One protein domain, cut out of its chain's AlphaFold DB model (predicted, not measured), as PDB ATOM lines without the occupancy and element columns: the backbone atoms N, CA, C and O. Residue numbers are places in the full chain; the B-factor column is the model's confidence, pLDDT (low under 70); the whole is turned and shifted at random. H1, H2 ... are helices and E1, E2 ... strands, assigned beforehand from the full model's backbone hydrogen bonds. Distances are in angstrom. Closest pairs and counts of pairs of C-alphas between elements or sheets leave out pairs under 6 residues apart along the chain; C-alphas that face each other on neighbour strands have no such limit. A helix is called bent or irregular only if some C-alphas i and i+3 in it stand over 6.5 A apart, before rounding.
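AT A GLANCE: This is residues 2 to 57 and 102 to 156 of the 156 residues of an uncharacterized protein of Acinetobacter schindleri NIPH 900 (UniProt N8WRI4). What does the domain look like? Two small sheets, the bent meander E1 E2 E3 and the strand pair E4 E5, make its middle, with H1 packed over E2, H3 farther out beyond H1, and the long unnamed stretch of residues 35 to 57 at the other end. Residues 117 to 122, of which 118 to 122 belong to H2, stick out. What is it built of? The 111 printed residues run E1 E2 E3 E4 H1 H2 H3 E5, three named helices and five named strands, both sheets antiparallel, in a mixed class with under half of the residues in named elements. It is compact, with a radius of gyration of the C-alphas of 14.0 A and spans of 37 by 32 by 29 A.

HOW THE PARTS SIT: How do the first strands pair? E1, residues 6 to 8, and E2, residues 13 to 22, form a hairpin, with N 6 and O 15 within hydrogen-bond range at 2.8 A. E2 bends by 128 degrees at residue 16; its residues 13 to 15 pair with E1 and its residues 16 to 22 with E3, residues 31 to 34, where N 32 and O 21 are 2.8 A apart in a second hairpin. What follows the cut? E4, residues 105 to 107, is antiparallel to E5, residues 146 to 148, with N 106 and O 147 at 2.9 A, and the closest C-alphas of E2 and E4 are those of Ala 21 and Ala 107, 4.7 A apart. Where are the helices? H1, residues 108 to 116, is on the sheet E1 E2 E3 over E2 at a height of 10.4 A, along the strands at 2 degrees on the local plane, and touches H3, residues 128 to 139, at Leu 111 and Phe 134, their closest C-alphas at 6.8 A, with a steep tilt of 44 degrees, opposite ways. H2, residues 118 to 126, is close to H1 but not clearly touching, with the C-alphas of Met 114 and Trp 120 closest at 5.7 A. How are the helix backbones? Every O i to N i+4 pair is within hydrogen-bond range in H1 and H3, but 3 of 5 in H2, which is irregular: C-alphas 119 and 122 are 7.5 A apart.

IN THESE COORDINATES: Where does the first element begin? E1 begins at C-alpha 6, (15.906, 43.810, 18.488). How long are the longer elements? From first to last C-alpha E2 spans 12.5 A, H1 12.2 A, H2 13.9 A and H3 16.4 A. Where does the last one end? E5 ends at C-alpha 148, (7.986, 36.242, 34.907).

THE WHOLE: Where is the cut? Residues 58 to 101 are not printed, and C-alphas 57 and 102 are 15.6 A apart. Where is confidence low? The pLDDT is under 70 at residues 2 to 3 and 151 to 156.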
ATOM      1  N   SER A   2       4.404  50.680  14.081       54.16
ATOM      2  CA  SER A   2       5.565  49.826  13.800       54.16
ATOM      3  C   SER A   2       6.431  49.774  15.051       54.16
ATOM      4  O   SER A   2       6.686  50.821  15.638       54.16
ATOM      5  N   TRP A   3       6.870  48.583  15.437       66.19
ATOM      6  CA  TRP A   3       7.817  48.370  16.529       66.19
ATOM      7  C   TRP A   3       9.230  48.268  15.945       66.19
ATOM      8  O   TRP A   3       9.408  47.627  14.907       66.19
ATOM      9  N   SER A   4      10.230  48.867  16.593       75.44
ATOM     10  CA  SER A   4      11.642  48.680  16.221       75.44
ATOM     11  C   SER A   4      12.233  47.598  17.116       75.44
ATOM     12  O   SER A   4      12.698  47.914  18.203       75.44
ATOM     13  N   ILE A   5      12.153  46.334  16.690       82.50
ATOM     14  CA  ILE A   5      12.450  45.166  17.537       82.50
ATOM     15  C   ILE A   5      13.890  44.685  17.310       82.50
ATOM     16  O   ILE A   5      14.287  44.410  16.178       82.50
ATOM     17  N   GLY A   6      14.642  44.540  18.397       84.31
ATOM     18  CA  GLY A   6      15.906  43.810  18.488       84.31
ATOM     19  C   GLY A   6      15.821  42.687  19.528       84.31
ATOM     20  O   GLY A   6      14.808  42.532  20.208       84.31
ATOM     21  N   TYR A   7      16.892  41.907  19.678       84.50
ATOM     22  CA  TYR A   7      16.981  40.843  20.682       84.50
ATOM     23  C   TYR A   7      18.230  41.029  21.544       84.50
ATOM     24  O   TYR A   7      19.333  41.180  21.021       84.50
ATOM     25  N   CYS A   8      18.055  41.025  22.865       79.00
ATOM     26  CA  CYS A   8      19.154  41.101  23.819       79.00
ATOM     27  C   CYS A   8      19.579  39.690  24.230       79.00
ATOM     28  O   CYS A   8      18.859  39.024  24.975       79.00
ATOM     29  N   SER A   9      20.763  39.250  23.800       78.00
ATOM     30  CA  SER A   9      21.299  37.930  24.160       78.00
ATOM     31  C   SER A   9      21.625  37.801  25.653       78.00
ATOM     32  O   SER A   9      21.434  36.725  26.215       78.00
ATOM     33  N   ASN A  10      22.042  38.891  26.311       75.12
ATOM     34  CA  ASN A  10      22.402  38.889  27.737       75.12
ATOM     35  C   ASN A  10      21.192  38.598  28.633       75.12
ATOM     36  O   ASN A  10      21.273  37.794  29.557       75.12
ATOM     37  N   HIS A  11      20.049  39.218  28.329       76.38
ATOM     38  CA  HIS A  11      18.813  39.056  29.100       76.38
ATOM     39  C   HIS A  11      17.787  38.128  28.430       76.38
ATOM     40  O   HIS A  11      16.696  37.952  28.967       76.38
ATOM     41  N   LYS A  12      18.134  37.534  27.276       81.69
ATOM     42  CA  LYS A  12      17.313  36.615  26.465       81.69
ATOM     43  C   LYS A  12      15.879  37.112  26.232       81.69
ATOM     44  O   LYS A  12      14.912  36.384  26.452       81.69
ATOM     45  N   ARG A  13      15.742  38.373  25.813       86.06
ATOM     46  CA  ARG A  13      14.442  39.047  25.655       86.06
ATOM     47  C   ARG A  13      14.414  40.007  24.475       86.06
ATOM     48  O   ARG A  13      15.454  40.520  24.054       86.06
ATOM     49  N   ASP A  14      13.210  40.266  23.980       89.25
ATOM     50  CA  ASP A  14      12.968  41.237  22.915       89.25
ATOM     51  C   ASP A  14      13.132  42.659  23.469       89.25
ATOM     52  O   ASP A  14      12.642  42.967  24.560       89.25
ATOM     53  N   ILE A  15      13.836  43.512  22.727       89.62
ATOM     54  CA  ILE A  15      14.129  44.904  23.086       89.62
ATOM     55  C   ILE A  15      13.725  45.850  21.958       89.62
ATOM     56  O   ILE A  15      13.562  45.436  20.812       89.62
ATOM     57  N   GLY A  16      13.629  47.135  22.276       87.56
ATOM     58  CA  GLY A  16      13.499  48.212  21.311       87.56
ATOM     59  C   GLY A  16      12.238  49.053  21.469       87.56
ATOM     60  O   GLY A  16      11.388  48.809  22.327       87.56
ATOM     61  N   TYR A  17      12.148  50.094  20.641       86.00
ATOM     62  CA  TYR A  17      11.132  51.129  20.794       86.00
ATOM     63  C   TYR A  17       9.725  50.577  20.600       86.00
ATOM     64  O   TYR A  17       9.383  50.001  19.559       86.00
ATOM     65  N   GLY A  18       8.927  50.807  21.637       85.88
ATOM     66  CA  GLY A  18       7.556  50.359  21.756       85.88
ATOM     67  C   GLY A  18       7.390  48.878  22.100       85.88
ATOM     68  O   GLY A  18       6.260  48.468  22.290       85.88
ATOM     69  N   VAL A  19       8.445  48.070  22.248       90.94
ATOM     70  CA  VAL A  19       8.287  46.721  22.828       90.94
ATOM     71  C   VAL A  19       7.858  46.891  24.286       90.94
ATOM     72  O   VAL A  19       8.709  47.287  25.091       90.94
ATOM     73  N   PRO A  20       6.581  46.645  24.648       93.06
ATOM     74  CA  PRO A  20       6.110  46.997  25.970       93.06
ATOM     75  C   PRO A  20       6.728  46.070  27.000       93.06
ATOM     76  O   PRO A  20       6.801  44.853  26.809       93.06
ATOM     77  N   ALA A  21       7.179  46.648  28.100       92.62
ATOM     78  CA  ALA A  21       7.813  45.906  29.166       92.62
ATOM     79  C   ALA A  21       7.530  46.560  30.510       92.62
ATOM     80  O   ALA A  21       7.480  47.782  30.602       92.62
ATOM     81  N   PRO A  22       7.372  45.780  31.578       94.19
ATOM     82  CA  PRO A  22       7.422  46.334  32.919       94.19
ATOM     83  C   PRO A  22       8.833  46.842  33.232       94.19
ATOM     84  O   PRO A  22       9.824  46.306  32.736       94.19
ATOM     85  N   CYS A  23       8.907  47.842  34.105       94.25
ATOM     86  CA  CYS A  23      10.150  48.279  34.727       94.25
ATOM     87  C   CYS A  23      10.880  47.092  35.384       94.25
ATOM     88  O   CYS A  23      10.284  46.300  36.125       94.25
ATOM     89  N   ASP A  24      12.188  47.004  35.151       93.38
ATOM     90  CA  ASP A  24      13.034  45.946  35.700       93.38
ATOM     91  C   ASP A  24      13.272  46.093  37.206       93.38
ATOM     92  O   ASP A  24      13.766  45.165  37.837       93.38
ATOM     93  N   HIS A  25      12.900  47.214  37.825       92.06
ATOM     94  CA  HIS A  25      13.029  47.369  39.271       92.06
ATOM     95  C   HIS A  25      12.145  46.345  40.025       92.06
ATOM     96  O   HIS A  25      10.955  46.202  39.702       92.06
ATOM     97  N   PRO A  26      12.670  45.652  41.058       91.06
ATOM     98  CA  PRO A  26      11.910  44.721  41.883       91.06
ATOM     99  C   PRO A  26      10.634  45.338  42.452       91.06
ATOM    100  O   PRO A  26      10.661  46.399  43.072       91.06
ATOM    101  N   GLY A  27       9.494  44.688  42.224       89.19
ATOM    102  CA  GLY A  27       8.197  45.186  42.703       89.19
ATOM    103  C   GLY A  27       7.646  46.430  41.987       89.19
ATOM    104  O   GLY A  27       6.561  46.890  42.342       89.19
ATOM    105  N   CYS A  28       8.332  46.966  40.969       92.12
ATOM    106  CA  CYS A  28       7.748  47.972  40.087       92.12
ATOM    107  C   CYS A  28       6.921  47.300  38.980       92.12
ATOM    108  O   CYS A  28       7.365  46.329  38.360       92.12
ATOM    109  N   ASN A  29       5.731  47.856  38.728       91.06
ATOM    110  CA  ASN A  29       4.746  47.339  37.769       91.06
ATOM    111  C   ASN A  29       4.416  48.349  36.659       91.06
ATOM    112  O   ASN A  29       3.468  48.148  35.901       91.06
ATOM    113  N   VAL A  30       5.158  49.459  36.588       94.06
ATOM    114  CA  VAL A  30       4.976  50.478  35.550       94.06
ATOM    115  C   VAL A  30       5.361  49.874  34.206       94.06
ATOM    116  O   VAL A  30       6.458  49.334  34.070       94.06
ATOM    117  N   ILE A  31       4.460  49.970  33.231       93.56
ATOM    118  CA  ILE A  31       4.726  49.556  31.856       93.56
ATOM    119  C   ILE A  31       5.407  50.707  31.115       93.56
ATOM    120  O   ILE A  31       4.913  51.833  31.086       93.56
ATOM    121  N   ILE A  32       6.555  50.389  30.538       94.19
ATOM    122  CA  ILE A  32       7.423  51.220  29.711       94.19
ATOM    123  C   ILE A  32       7.624  50.521  28.359       94.19
ATOM    124  O   ILE A  32       6.943  49.542  28.045       94.19
ATOM    125  N   ASP A  33       8.595  50.979  27.573       93.06
ATOM    126  CA  ASP A  33       9.156  50.197  26.476       93.06
ATOM    127  C   ASP A  33      10.634  49.869  26.720       93.06
ATOM    128  O   ASP A  33      11.306  50.510  27.525       93.06
ATOM    129  N   ARG A  34      11.159  48.855  26.027       91.25
ATOM    130  CA  ARG A  34      12.593  48.510  26.072       91.25
ATOM    131  C   ARG A  34      13.420  49.298  25.053       91.25
ATOM    132  O   ARG A  34      14.334  48.751  24.436       91.25
ATOM    133  N   GLY A  35      13.076  50.557  24.811       90.69
ATOM    134  CA  GLY A  35      13.867  51.499  24.027       90.69
ATOM    135  C   GLY A  35      14.964  52.166  24.859       90.69
ATOM    136  O   GLY A  35      14.973  52.101  26.086       90.69
ATOM    137  N   MET A  36      15.891  52.858  24.184       88.88
ATOM    138  CA  MET A  36      17.040  53.503  24.848       88.88
ATOM    139  C   MET A  36      16.621  54.567  25.874       88.88
ATOM    140  O   MET A  36      17.330  54.781  26.847       88.88
ATOM    141  N   GLY A  37      15.436  55.170  25.720       89.50
ATOM    142  CA  GLY A  37      14.918  56.170  26.662       89.50
ATOM    143  C   GLY A  37      14.593  55.628  28.059       89.50
ATOM    144  O   GLY A  37      14.419  56.417  28.983       89.50
ATOM    145  N   TYR A  38      14.528  54.308  28.230       92.12
ATOM    146  CA  TYR A  38      14.372  53.667  29.537       92.12
ATOM    147  C   TYR A  38      15.605  52.855  29.944       92.12
ATOM    148  O   TYR A  38      15.625  52.275  31.024       92.12
ATOM    149  N   LEU A  39      16.632  52.795  29.093       91.38
ATOM    150  CA  LEU A  39      17.854  52.042  29.353       91.38
ATOM    151  C   LEU A  39      18.714  52.760  30.407       91.38
ATOM    152  O   LEU A  39      18.866  53.985  30.381       91.38
ATOM    153  N   CYS A  40      19.306  51.988  31.317       90.44
ATOM    154  CA  CYS A  40      20.349  52.474  32.222       90.44
ATOM    155  C   CYS A  40      21.493  53.131  31.427       90.44
ATOM    156  O   CYS A  40      22.027  52.512  30.502       90.44
ATOM    157  N   CYS A  41      21.866  54.358  31.799       84.50
ATOM    158  CA  CYS A  41      22.873  55.193  31.127       84.50
ATOM    159  C   CYS A  41      22.544  55.584  29.671       84.50
ATOM    160  O   CYS A  41      23.430  56.032  28.959       84.50
ATOM    161  N   GLU A  42      21.315  55.352  29.177       83.88
ATOM    162  CA  GLU A  42      20.885  55.563  27.767       83.88
ATOM    163  C   GLU A  42      21.728  54.856  26.692       83.88
ATOM    164  O   GLU A  42      21.419  54.927  25.501       83.88
ATOM    165  N   ASN A  43      22.758  54.119  27.098       81.50
ATOM    166  CA  ASN A  43      23.765  53.544  26.235       81.50
ATOM    167  C   ASN A  43      24.169  52.167  26.770       81.50
ATOM    168  O   ASN A  43      24.719  52.030  27.859       81.50
ATOM    169  N   ILE A  44      23.922  51.129  25.968       76.19
ATOM    170  CA  ILE A  44      24.267  49.742  26.318       76.19
ATOM    171  C   ILE A  44      25.781  49.493  26.317       76.19
ATOM    172  O   ILE A  44      26.243  48.504  26.876       76.19
ATOM    173  N   HIS A  45      26.550  50.357  25.652       76.88
ATOM    174  CA  HIS A  45      28.006  50.279  25.584       76.88
ATOM    175  C   HIS A  45      28.697  51.108  26.664       76.88
ATOM    176  O   HIS A  45      29.924  51.085  26.725       76.88
ATOM    177  N   HIS A  46      27.939  51.814  27.507       79.62
ATOM    178  CA  HIS A  46      28.523  52.476  28.661       79.62
ATOM    179  C   HIS A  46      29.050  51.415  29.629       79.62
ATOM    180  O   HIS A  46      28.345  50.462  29.971       79.62
ATOM    181  N   SER A  47      30.291  51.605  30.068       79.12
ATOM    182  CA  SER A  47      31.034  50.745  31.001       79.12
ATOM    183  C   SER A  47      30.238  50.351  32.253       79.12
ATOM    184  O   SER A  47      30.349  49.218  32.717       79.12
ATOM    185  N   VAL A  48      29.395  51.256  32.756       82.88
ATOM    186  CA  VAL A  48      28.648  51.112  34.015       82.88
ATOM    187  C   VAL A  48      27.189  50.680  33.816       82.88
ATOM    188  O   VAL A  48      26.456  50.482  34.789       82.88
ATOM    189  N   SER A  49      26.734  50.542  32.563       86.06
ATOM    190  CA  SER A  49      25.341  50.195  32.279       86.06
ATOM    191  C   SER A  49      25.035  48.772  32.738       86.06
ATOM    192  O   SER A  49      25.629  47.798  32.276       86.06
ATOM    193  N   CYS A  50      24.027  48.628  33.599       87.81
ATOM    194  CA  CYS A  50      23.564  47.311  34.041       87.81
ATOM    195  C   CYS A  50      22.718  46.560  32.990       87.81
ATOM    196  O   CYS A  50      22.313  45.425  33.235       87.81
ATOM    197  N   GLY A  51      22.394  47.180  31.846       87.75
ATOM    198  CA  GLY A  51      21.551  46.576  30.801       87.75
ATOM    199  C   GLY A  51      20.053  46.464  31.141       87.75
ATOM    200  O   GLY A  51      19.279  45.874  30.375       87.75
ATOM    201  N   GLY A  52      19.633  47.021  32.281       90.69
ATOM    202  CA  GLY A  52      18.237  47.085  32.716       90.69
ATOM    203  C   GLY A  52      17.455  48.244  32.093       90.69
ATOM    204  O   GLY A  52      18.033  49.266  31.714       90.69
ATOM    205  N   TYR A  53      16.132  48.081  32.017       93.25
ATOM    206  CA  TYR A  53      15.189  49.110  31.576       93.25
ATOM    207  C   TYR A  53      14.298  49.548  32.739       93.25
ATOM    208  O   TYR A  53      13.583  48.735  33.331       93.25
ATOM    209  N   PHE A  54      14.310  50.838  33.052       94.69
ATOM    210  CA  PHE A  54      13.672  51.395  34.237       94.69
ATOM    211  C   PHE A  54      12.746  52.551  33.875       94.69
ATOM    212  O   PHE A  54      13.034  53.331  32.970       94.69
ATOM    213  N   CYS A  55      11.626  52.681  34.590       94.94
ATOM    214  CA  CYS A  55      10.795  53.880  34.492       94.94
ATOM    215  C   CYS A  55      11.539  55.100  35.053       94.94
ATOM    216  O   CYS A  55      12.506  54.945  35.793       94.94
ATOM    217  N   ALA A  56      11.054  56.307  34.753       92.38
ATOM    218  CA  ALA A  56      11.691  57.557  35.178       92.38
ATOM    219  C   ALA A  56      11.999  57.622  36.690       92.38
ATOM    220  O   ALA A  56      13.017  58.171  37.077       92.38
ATOM    221  N   GLU A  57      11.168  57.012  37.541       93.44
ATOM    222  CA  GLU A  57      11.390  56.991  38.997       93.44
ATOM    223  C   GLU A  57      12.544  56.082  39.440       93.44
ATOM    224  O   GLU A  57      13.138  56.314  40.485       93.44
ATOM    225  N   GLU A 102      15.119  42.860  38.372       86.69
ATOM    226  CA  GLU A 102      14.247  41.693  38.451       86.69
ATOM    227  C   GLU A 102      14.169  41.061  37.053       86.69
ATOM    228  O   GLU A 102      13.473  41.563  36.166       86.69
ATOM    229  N   PRO A 103      14.933  39.985  36.804       76.44
ATOM    230  CA  PRO A 103      15.131  39.500  35.454       76.44
ATOM    231  C   PRO A 103      13.854  38.865  34.901       76.44
ATOM    232  O   PRO A 103      13.148  38.130  35.594       76.44
ATOM    233  N   ARG A 104      13.656  39.043  33.590       79.88
ATOM    234  CA  ARG A 104      12.695  38.282  32.773       79.88
ATOM    235  C   ARG A 104      11.221  38.570  33.067       79.88
ATOM    236  O   ARG A 104      10.363  37.697  32.920       79.88
ATOM    237  N   LYS A 105      10.914  39.804  33.455       89.38
ATOM    238  CA  LYS A 105       9.541  40.297  33.435       89.38
ATOM    239  C   LYS A 105       9.121  40.638  32.005       89.38
ATOM    240  O   LYS A 105       9.703  41.531  31.397       89.38
ATOM    241  N   GLU A 106       8.090  39.980  31.495       92.00
ATOM    242  CA  GLU A 106       7.490  40.269  30.190       92.00
ATOM    243  C   GLU A 106       6.113  40.906  30.361       92.00
ATOM    244  O   GLU A 106       5.311  40.449  31.181       92.00
ATOM    245  N   ALA A 107       5.822  41.950  29.579       93.38
ATOM    246  CA  ALA A 107       4.497  42.553  29.583       93.38
ATOM    247  C   ALA A 107       3.484  41.581  28.978       93.38
ATOM    248  O   ALA A 107       3.715  40.969  27.933       93.38
ATOM    249  N   VAL A 108       2.327  41.469  29.619       94.19
ATOM    250  CA  VAL A 108       1.240  40.599  29.159       94.19
ATOM    251  C   VAL A 108       0.798  40.973  27.748       94.19
ATOM    252  O   VAL A 108       0.640  40.091  26.907       94.19
ATOM    253  N   GLU A 109       0.672  42.270  27.467       93.50
ATOM    254  CA  GLU A 109       0.299  42.762  26.139       93.50
ATOM    255  C   GLU A 109       1.319  42.378  25.058       93.50
ATOM    256  O   GLU A 109       0.935  42.049  23.935       93.50
ATOM    257  N   TRP A 110       2.613  42.336  25.402       92.94
ATOM    258  CA  TRP A 110       3.666  41.928  24.475       92.94
ATOM    259  C   TRP A 110       3.550  40.444  24.130       92.94
ATOM    260  O   TRP A 110       3.566  40.063  22.956       92.94
ATOM    261  N   LEU A 111       3.359  39.597  25.144       93.44
ATOM    262  CA  LEU A 111       3.173  38.164  24.932       93.44
ATOM    263  C   LEU A 111       1.897  37.875  24.128       93.44
ATOM    264  O   LEU A 111       1.926  37.076  23.192       93.44
ATOM    265  N   GLU A 112       0.783  38.537  24.448       94.25
ATOM    266  CA  GLU A 112      -0.481  38.392  23.717       94.25
ATOM    267  C   GLU A 112      -0.339  38.830  22.251       94.25
ATOM    268  O   GLU A 112      -0.830  38.142  21.347       94.25
ATOM    269  N   PHE A 113       0.402  39.911  21.987       93.19
ATOM    270  CA  PHE A 113       0.731  40.355  20.634       93.19
ATOM    271  C   PHE A 113       1.548  39.306  19.868       93.19
ATOM    272  O   PHE A 113       1.144  38.899  18.776       93.19
ATOM    273  N   MET A 114       2.643  38.800  20.447       91.88
ATOM    274  CA  MET A 114       3.463  37.755  19.817       91.88
ATOM    275  C   MET A 114       2.669  36.473  19.530       91.88
ATOM    276  O   MET A 114       2.910  35.783  18.536       91.88
ATOM    277  N   LEU A 115       1.700  36.139  20.385       94.44
ATOM    278  CA  LEU A 115       0.895  34.929  20.244       94.44
ATOM    279  C   LEU A 115      -0.232  35.042  19.207       94.44
ATOM    280  O   LEU A 115      -0.632  34.021  18.645       94.44
ATOM    281  N   SER A 116      -0.735  36.248  18.946       93.69
ATOM    282  CA  SER A 116      -1.928  36.464  18.115       93.69
ATOM    283  C   SER A 116      -1.637  37.123  16.769       93.69
ATOM    284  O   SER A 116      -2.326  36.841  15.790       93.69
ATOM    285  N   ASN A 117      -0.613  37.974  16.681       93.88
ATOM    286  CA  ASN A 117      -0.378  38.778  15.490       93.88
ATOM    287  C   ASN A 117       0.158  37.934  14.319       93.88
ATOM    288  O   ASN A 117       1.010  37.061  14.500       93.88
ATOM    289  N   GLU A 118      -0.313  38.202  13.101       92.38
ATOM    290  CA  GLU A 118       0.090  37.470  11.889       92.38
ATOM    291  C   GLU A 118       1.588  37.607  11.587       92.38
ATOM    292  O   GLU A 118       2.224  36.633  11.189       92.38
ATOM    293  N   SER A 119       2.189  38.769  11.869       90.31
ATOM    294  CA  SER A 119       3.629  38.998  11.652       90.31
ATOM    295  C   SER A 119       4.527  38.047  12.455       90.31
ATOM    296  O   SER A 119       5.657  37.775  12.051       90.31
ATOM    297  N   TRP A 120       4.004  37.474  13.541       90.50
ATOM    298  CA  TRP A 120       4.704  36.522  14.403       90.50
ATOM    299  C   TRP A 120       4.389  35.057  14.086       90.50
ATOM    300  O   TRP A 120       4.878  34.162  14.774       90.50
ATOM    301  N   GLN A 121       3.611  34.771  13.035       92.25
ATOM    302  CA  GLN A 121       3.227  33.400  12.684       92.25
ATOM    303  C   GLN A 121       4.445  32.492  12.476       92.25
ATOM    304  O   GLN A 121       4.533  31.440  13.106       92.25
ATOM    305  N   LYS A 122       5.415  32.928  11.664       91.81
ATOM    306  CA  LYS A 122       6.633  32.149  11.398       91.81
ATOM    307  C   LYS A 122       7.422  31.866  12.679       91.81
ATOM    308  O   LYS A 122       7.942  30.770  12.856       91.81
ATOM    309  N   TRP A 123       7.500  32.840  13.585       91.00
ATOM    310  CA  TRP A 123       8.167  32.650  14.871       91.00
ATOM    311  C   TRP A 123       7.445  31.597  15.722       91.00
ATOM    312  O   TRP A 123       8.106  30.718  16.270       91.00
ATOM    313  N   ARG A 124       6.105  31.614  15.773       94.00
ATOM    314  CA  ARG A 124       5.319  30.617  16.524       94.00
ATOM    315  C   ARG A 124       5.482  29.201  15.984       94.00
ATOM    316  O   ARG A 124       5.533  28.259  16.766       94.00
ATOM    317  N   GLU A 125       5.562  29.057  14.664       93.88
ATOM    318  CA  GLU A 125       5.782  27.767  13.998       93.88
ATOM    319  C   GLU A 125       7.174  27.197  14.298       93.88
ATOM    320  O   GLU A 125       7.315  25.992  14.492       93.88
ATOM    321  N   LEU A 126       8.191  28.061  14.382       92.25
ATOM    322  CA  LEU A 126       9.565  27.667  14.703       92.25
ATOM    323  C   LEU A 126       9.805  27.454  16.205       92.25
ATOM    324  O   LEU A 126      10.746  26.758  16.569       92.25
ATOM    325  N   ASN A 127       8.970  28.033  17.072       90.69
ATOM    326  CA  ASN A 127       9.161  28.022  18.525       90.69
ATOM    327  C   ASN A 127       7.927  27.479  19.281       90.69
ATOM    328  O   ASN A 127       7.402  28.164  20.166       90.69
ATOM    329  N   PRO A 128       7.438  26.260  18.978       91.94
ATOM    330  CA  PRO A 128       6.209  25.733  19.576       91.94
ATOM    331  C   PRO A 128       6.303  25.573  21.100       91.94
ATOM    332  O   PRO A 128       5.325  25.822  21.805       91.94
ATOM    333  N   GLU A 129       7.480  25.218  21.626       89.69
ATOM    334  CA  GLU A 129       7.702  25.075  23.071       89.69
ATOM    335  C   GLU A 129       7.664  26.434  23.789       89.69
ATOM    336  O   GLU A 129       6.983  26.580  24.804       89.69
ATOM    337  N   ARG A 130       8.290  27.472  23.214       88.12
ATOM    338  CA  ARG A 130       8.243  28.842  23.757       88.12
ATOM    339  C   ARG A 130       6.822  29.418  23.703       88.12
ATOM    340  O   ARG A 130       6.382  30.060  24.652       88.12
ATOM    341  N   VAL A 131       6.067  29.123  22.640       91.88
ATOM    342  CA  VAL A 131       4.637  29.463  22.532       91.88
ATOM    343  C   VAL A 131       3.821  28.815  23.646       91.88
ATOM    344  O   VAL A 131       2.993  29.484  24.266       91.88
ATOM    345  N   GLN A 132       4.036  27.523  23.900       92.00
ATOM    346  CA  GLN A 132       3.340  26.808  24.964       92.00
ATOM    347  C   GLN A 132       3.687  27.396  26.337       92.00
ATOM    348  O   GLN A 132       2.783  27.685  27.120       92.00
ATOM    349  N   HIS A 133       4.968  27.687  26.578       90.12
ATOM    350  CA  HIS A 133       5.416  28.320  27.813       90.12
ATOM    351  C   HIS A 133       4.744  29.682  28.044       90.12
ATOM    352  O   HIS A 133       4.237  29.959  29.131       90.12
ATOM    353  N   PHE A 134       4.668  30.528  27.012       92.19
ATOM    354  CA  PHE A 134       4.000  31.828  27.113       92.19
ATOM    355  C   PHE A 134       2.509  31.679  27.419       92.19
ATOM    356  O   PHE A 134       1.987  32.390  28.277       92.19
ATOM    357  N   LYS A 135       1.824  30.723  26.779       93.31
ATOM    358  CA  LYS A 135       0.409  30.434  27.060       93.31
ATOM    359  C   LYS A 135       0.186  30.008  28.510       93.31
ATOM    360  O   LYS A 135      -0.765  30.474  29.130       93.31
ATOM    361  N   GLU A 136       1.054  29.166  29.060       92.94
ATOM    362  CA  GLU A 136       0.973  28.724  30.458       92.94
ATOM    363  C   GLU A 136       1.181  29.879  31.438       92.94
ATOM    364  O   GLU A 136       0.430  30.015  32.405       92.94
ATOM    365  N   ARG A 137       2.158  30.757  31.178       91.88
ATOM    366  CA  ARG A 137       2.381  31.953  32.005       91.88
ATOM    367  C   ARG A 137       1.192  32.903  31.954       91.88
ATOM    368  O   ARG A 137       0.741  33.358  33.000       91.88
ATOM    369  N   LEU A 138       0.641  33.143  30.766       93.00
ATOM    370  CA  LEU A 138      -0.538  33.990  30.596       93.00
ATOM    371  C   LEU A 138      -1.794  33.391  31.236       93.00
ATOM    372  O   LEU A 138      -2.591  34.139  31.794       93.00
ATOM    373  N   ALA A 139      -1.970  32.067  31.212       92.50
ATOM    374  CA  ALA A 139      -3.088  31.408  31.890       92.50
ATOM    375  C   ALA A 139      -3.027  31.581  33.419       92.50
ATOM    376  O   ALA A 139      -4.066  31.658  34.072       92.50
ATOM    377  N   ASN A 140      -1.817  31.691  33.976       90.31
ATOM    378  CA  ASN A 140      -1.568  31.844  35.409       90.31
ATOM    379  C   ASN A 140      -1.358  33.306  35.860       90.31
ATOM    380  O   ASN A 140      -1.076  33.537  37.033       90.31
ATOM    381  N   LYS A 141      -1.483  34.299  34.963       89.44
ATOM    382  CA  LYS A 141      -1.158  35.711  35.261       89.44
ATOM    383  C   LYS A 141      -2.087  36.371  36.292       89.44
ATOM    384  O   LYS A 141      -1.692  37.327  36.953       89.44
ATOM    385  N   GLY A 142      -3.330  35.899  36.412       89.50
ATOM    386  CA  GLY A 142      -4.360  36.567  37.214       89.50
ATOM    387  C   GLY A 142      -4.657  37.984  36.703       89.50
ATOM    388  O   GLY A 142      -4.953  38.167  35.524       89.50
ATOM    389  N   GLU A 143      -4.568  38.976  37.592       87.44
ATOM    390  CA  GLU A 143      -4.764  40.406  37.286       87.44
ATOM    391  C   GLU A 143      -3.446  41.151  36.995       87.44
ATOM    392  O   GLU A 143      -3.443  42.371  36.824       87.44
ATOM    393  N   LEU A 144      -2.310  40.445  36.947       87.06
ATOM    394  CA  LEU A 144      -1.008  41.068  36.718       87.06
ATOM    395  C   LEU A 144      -0.871  41.578  35.276       87.06
ATOM    396  O   LEU A 144      -1.282  40.921  34.319       87.06
ATOM    397  N   LEU A 145      -0.223  42.738  35.127       88.00
ATOM    398  CA  LEU A 145       0.126  43.339  33.830       88.00
ATOM    399  C   LEU A 145       1.422  42.764  33.232       88.00
ATOM    400  O   LEU A 145       1.755  43.030  32.076       88.00
ATOM    401  N   TYR A 146       2.145  41.957  34.004       90.81
ATOM    402  CA  TYR A 146       3.359  41.278  33.581       90.81
ATOM    403  C   TYR A 146       3.409  39.855  34.128       90.81
ATOM    404  O   TYR A 146       2.717  39.507  35.084       90.81
ATOM    405  N   VAL A 147       4.265  39.038  33.526       90.94
ATOM    406  CA  VAL A 147       4.588  37.696  34.009       90.94
ATOM    407  C   VAL A 147       6.096  37.499  34.005       90.94
ATOM    408  O   VAL A 147       6.805  38.069  33.178       90.94
ATOM    409  N   ILE A 148       6.591  36.681  34.929       87.94
ATOM    410  CA  ILE A 148       7.986  36.242  34.907       87.94
ATOM    411  C   ILE A 148       8.076  35.021  33.998       87.94
ATOM    412  O   ILE A 148       7.372  34.024  34.198       87.94
ATOM    413  N   VAL A 149       8.931  35.120  32.989       85.38
ATOM    414  CA  VAL A 149       9.155  34.080  31.990       85.38
ATOM    415  C   VAL A 149      10.541  33.499  32.224       85.38
ATOM    416  O   VAL A 149      11.548  34.165  32.014       85.38
ATOM    417  N   ASP A 150      10.615  32.253  32.679       77.12
ATOM    418  CA  ASP A 150      11.910  31.592  32.845       77.12
ATOM    419  C   ASP A 150      12.577  31.368  31.475       77.12
ATOM    420  O   ASP A 150      11.885  31.193  30.467       77.12
ATOM    421  N   PRO A 151      13.920  31.399  31.400       65.44
ATOM    422  CA  PRO A 151      14.629  31.237  30.154       65.44
ATOM    423  C   PRO A 151      14.394  29.807  29.694       65.44
ATOM    424  O   PRO A 151      14.672  28.849  30.412       65.44
ATOM    425  N   TYR A 152      13.868  29.681  28.486       59.66
ATOM    426  CA  TYR A 152      13.823  28.402  27.813       59.66
ATOM    427  C   TYR A 152      15.270  27.996  27.492       59.66
ATOM    428  O   TYR A 152      16.023  28.785  26.911       59.66
ATOM    429  N   GLU A 153      15.685  26.803  27.924       54.88
ATOM    430  CA  GLU A 153      16.926  26.202  27.442       54.88
ATOM    431  C   GLU A 153      16.720  25.890  25.962       54.88
ATOM    432  O   GLU A 153      16.067  24.913  25.603       54.88
ATOM    433  N   GLU A 154      17.233  26.760  25.091       51.62
ATOM    434  CA  GLU A 154      17.424  26.404  23.691       51.62
ATOM    435  C   GLU A 154      18.322  25.165  23.690       51.62
ATOM    436  O   GLU A 154      19.486  25.238  24.078       51.62
ATOM    437  N   LYS A 155      17.751  23.999  23.359       42.28
ATOM    438  CA  LYS A 155      18.546  22.796  23.108       42.28
ATOM    439  C   LYS A 155      19.472  23.122  21.939       42.28
ATOM    440  O   LYS A 155      18.968  23.376  20.845       42.28
ATOM    441  N   GLU A 156      20.775  23.167  22.215       36.56
ATOM    442  CA  GLU A 156      21.838  23.265  21.204       36.56
ATOM    443  C   GLU A 156      21.695  22.201  20.104       36.56
ATOM    444  O   GLU A 156      21.298  21.051  20.418       36.56
TER     445      GLU A 156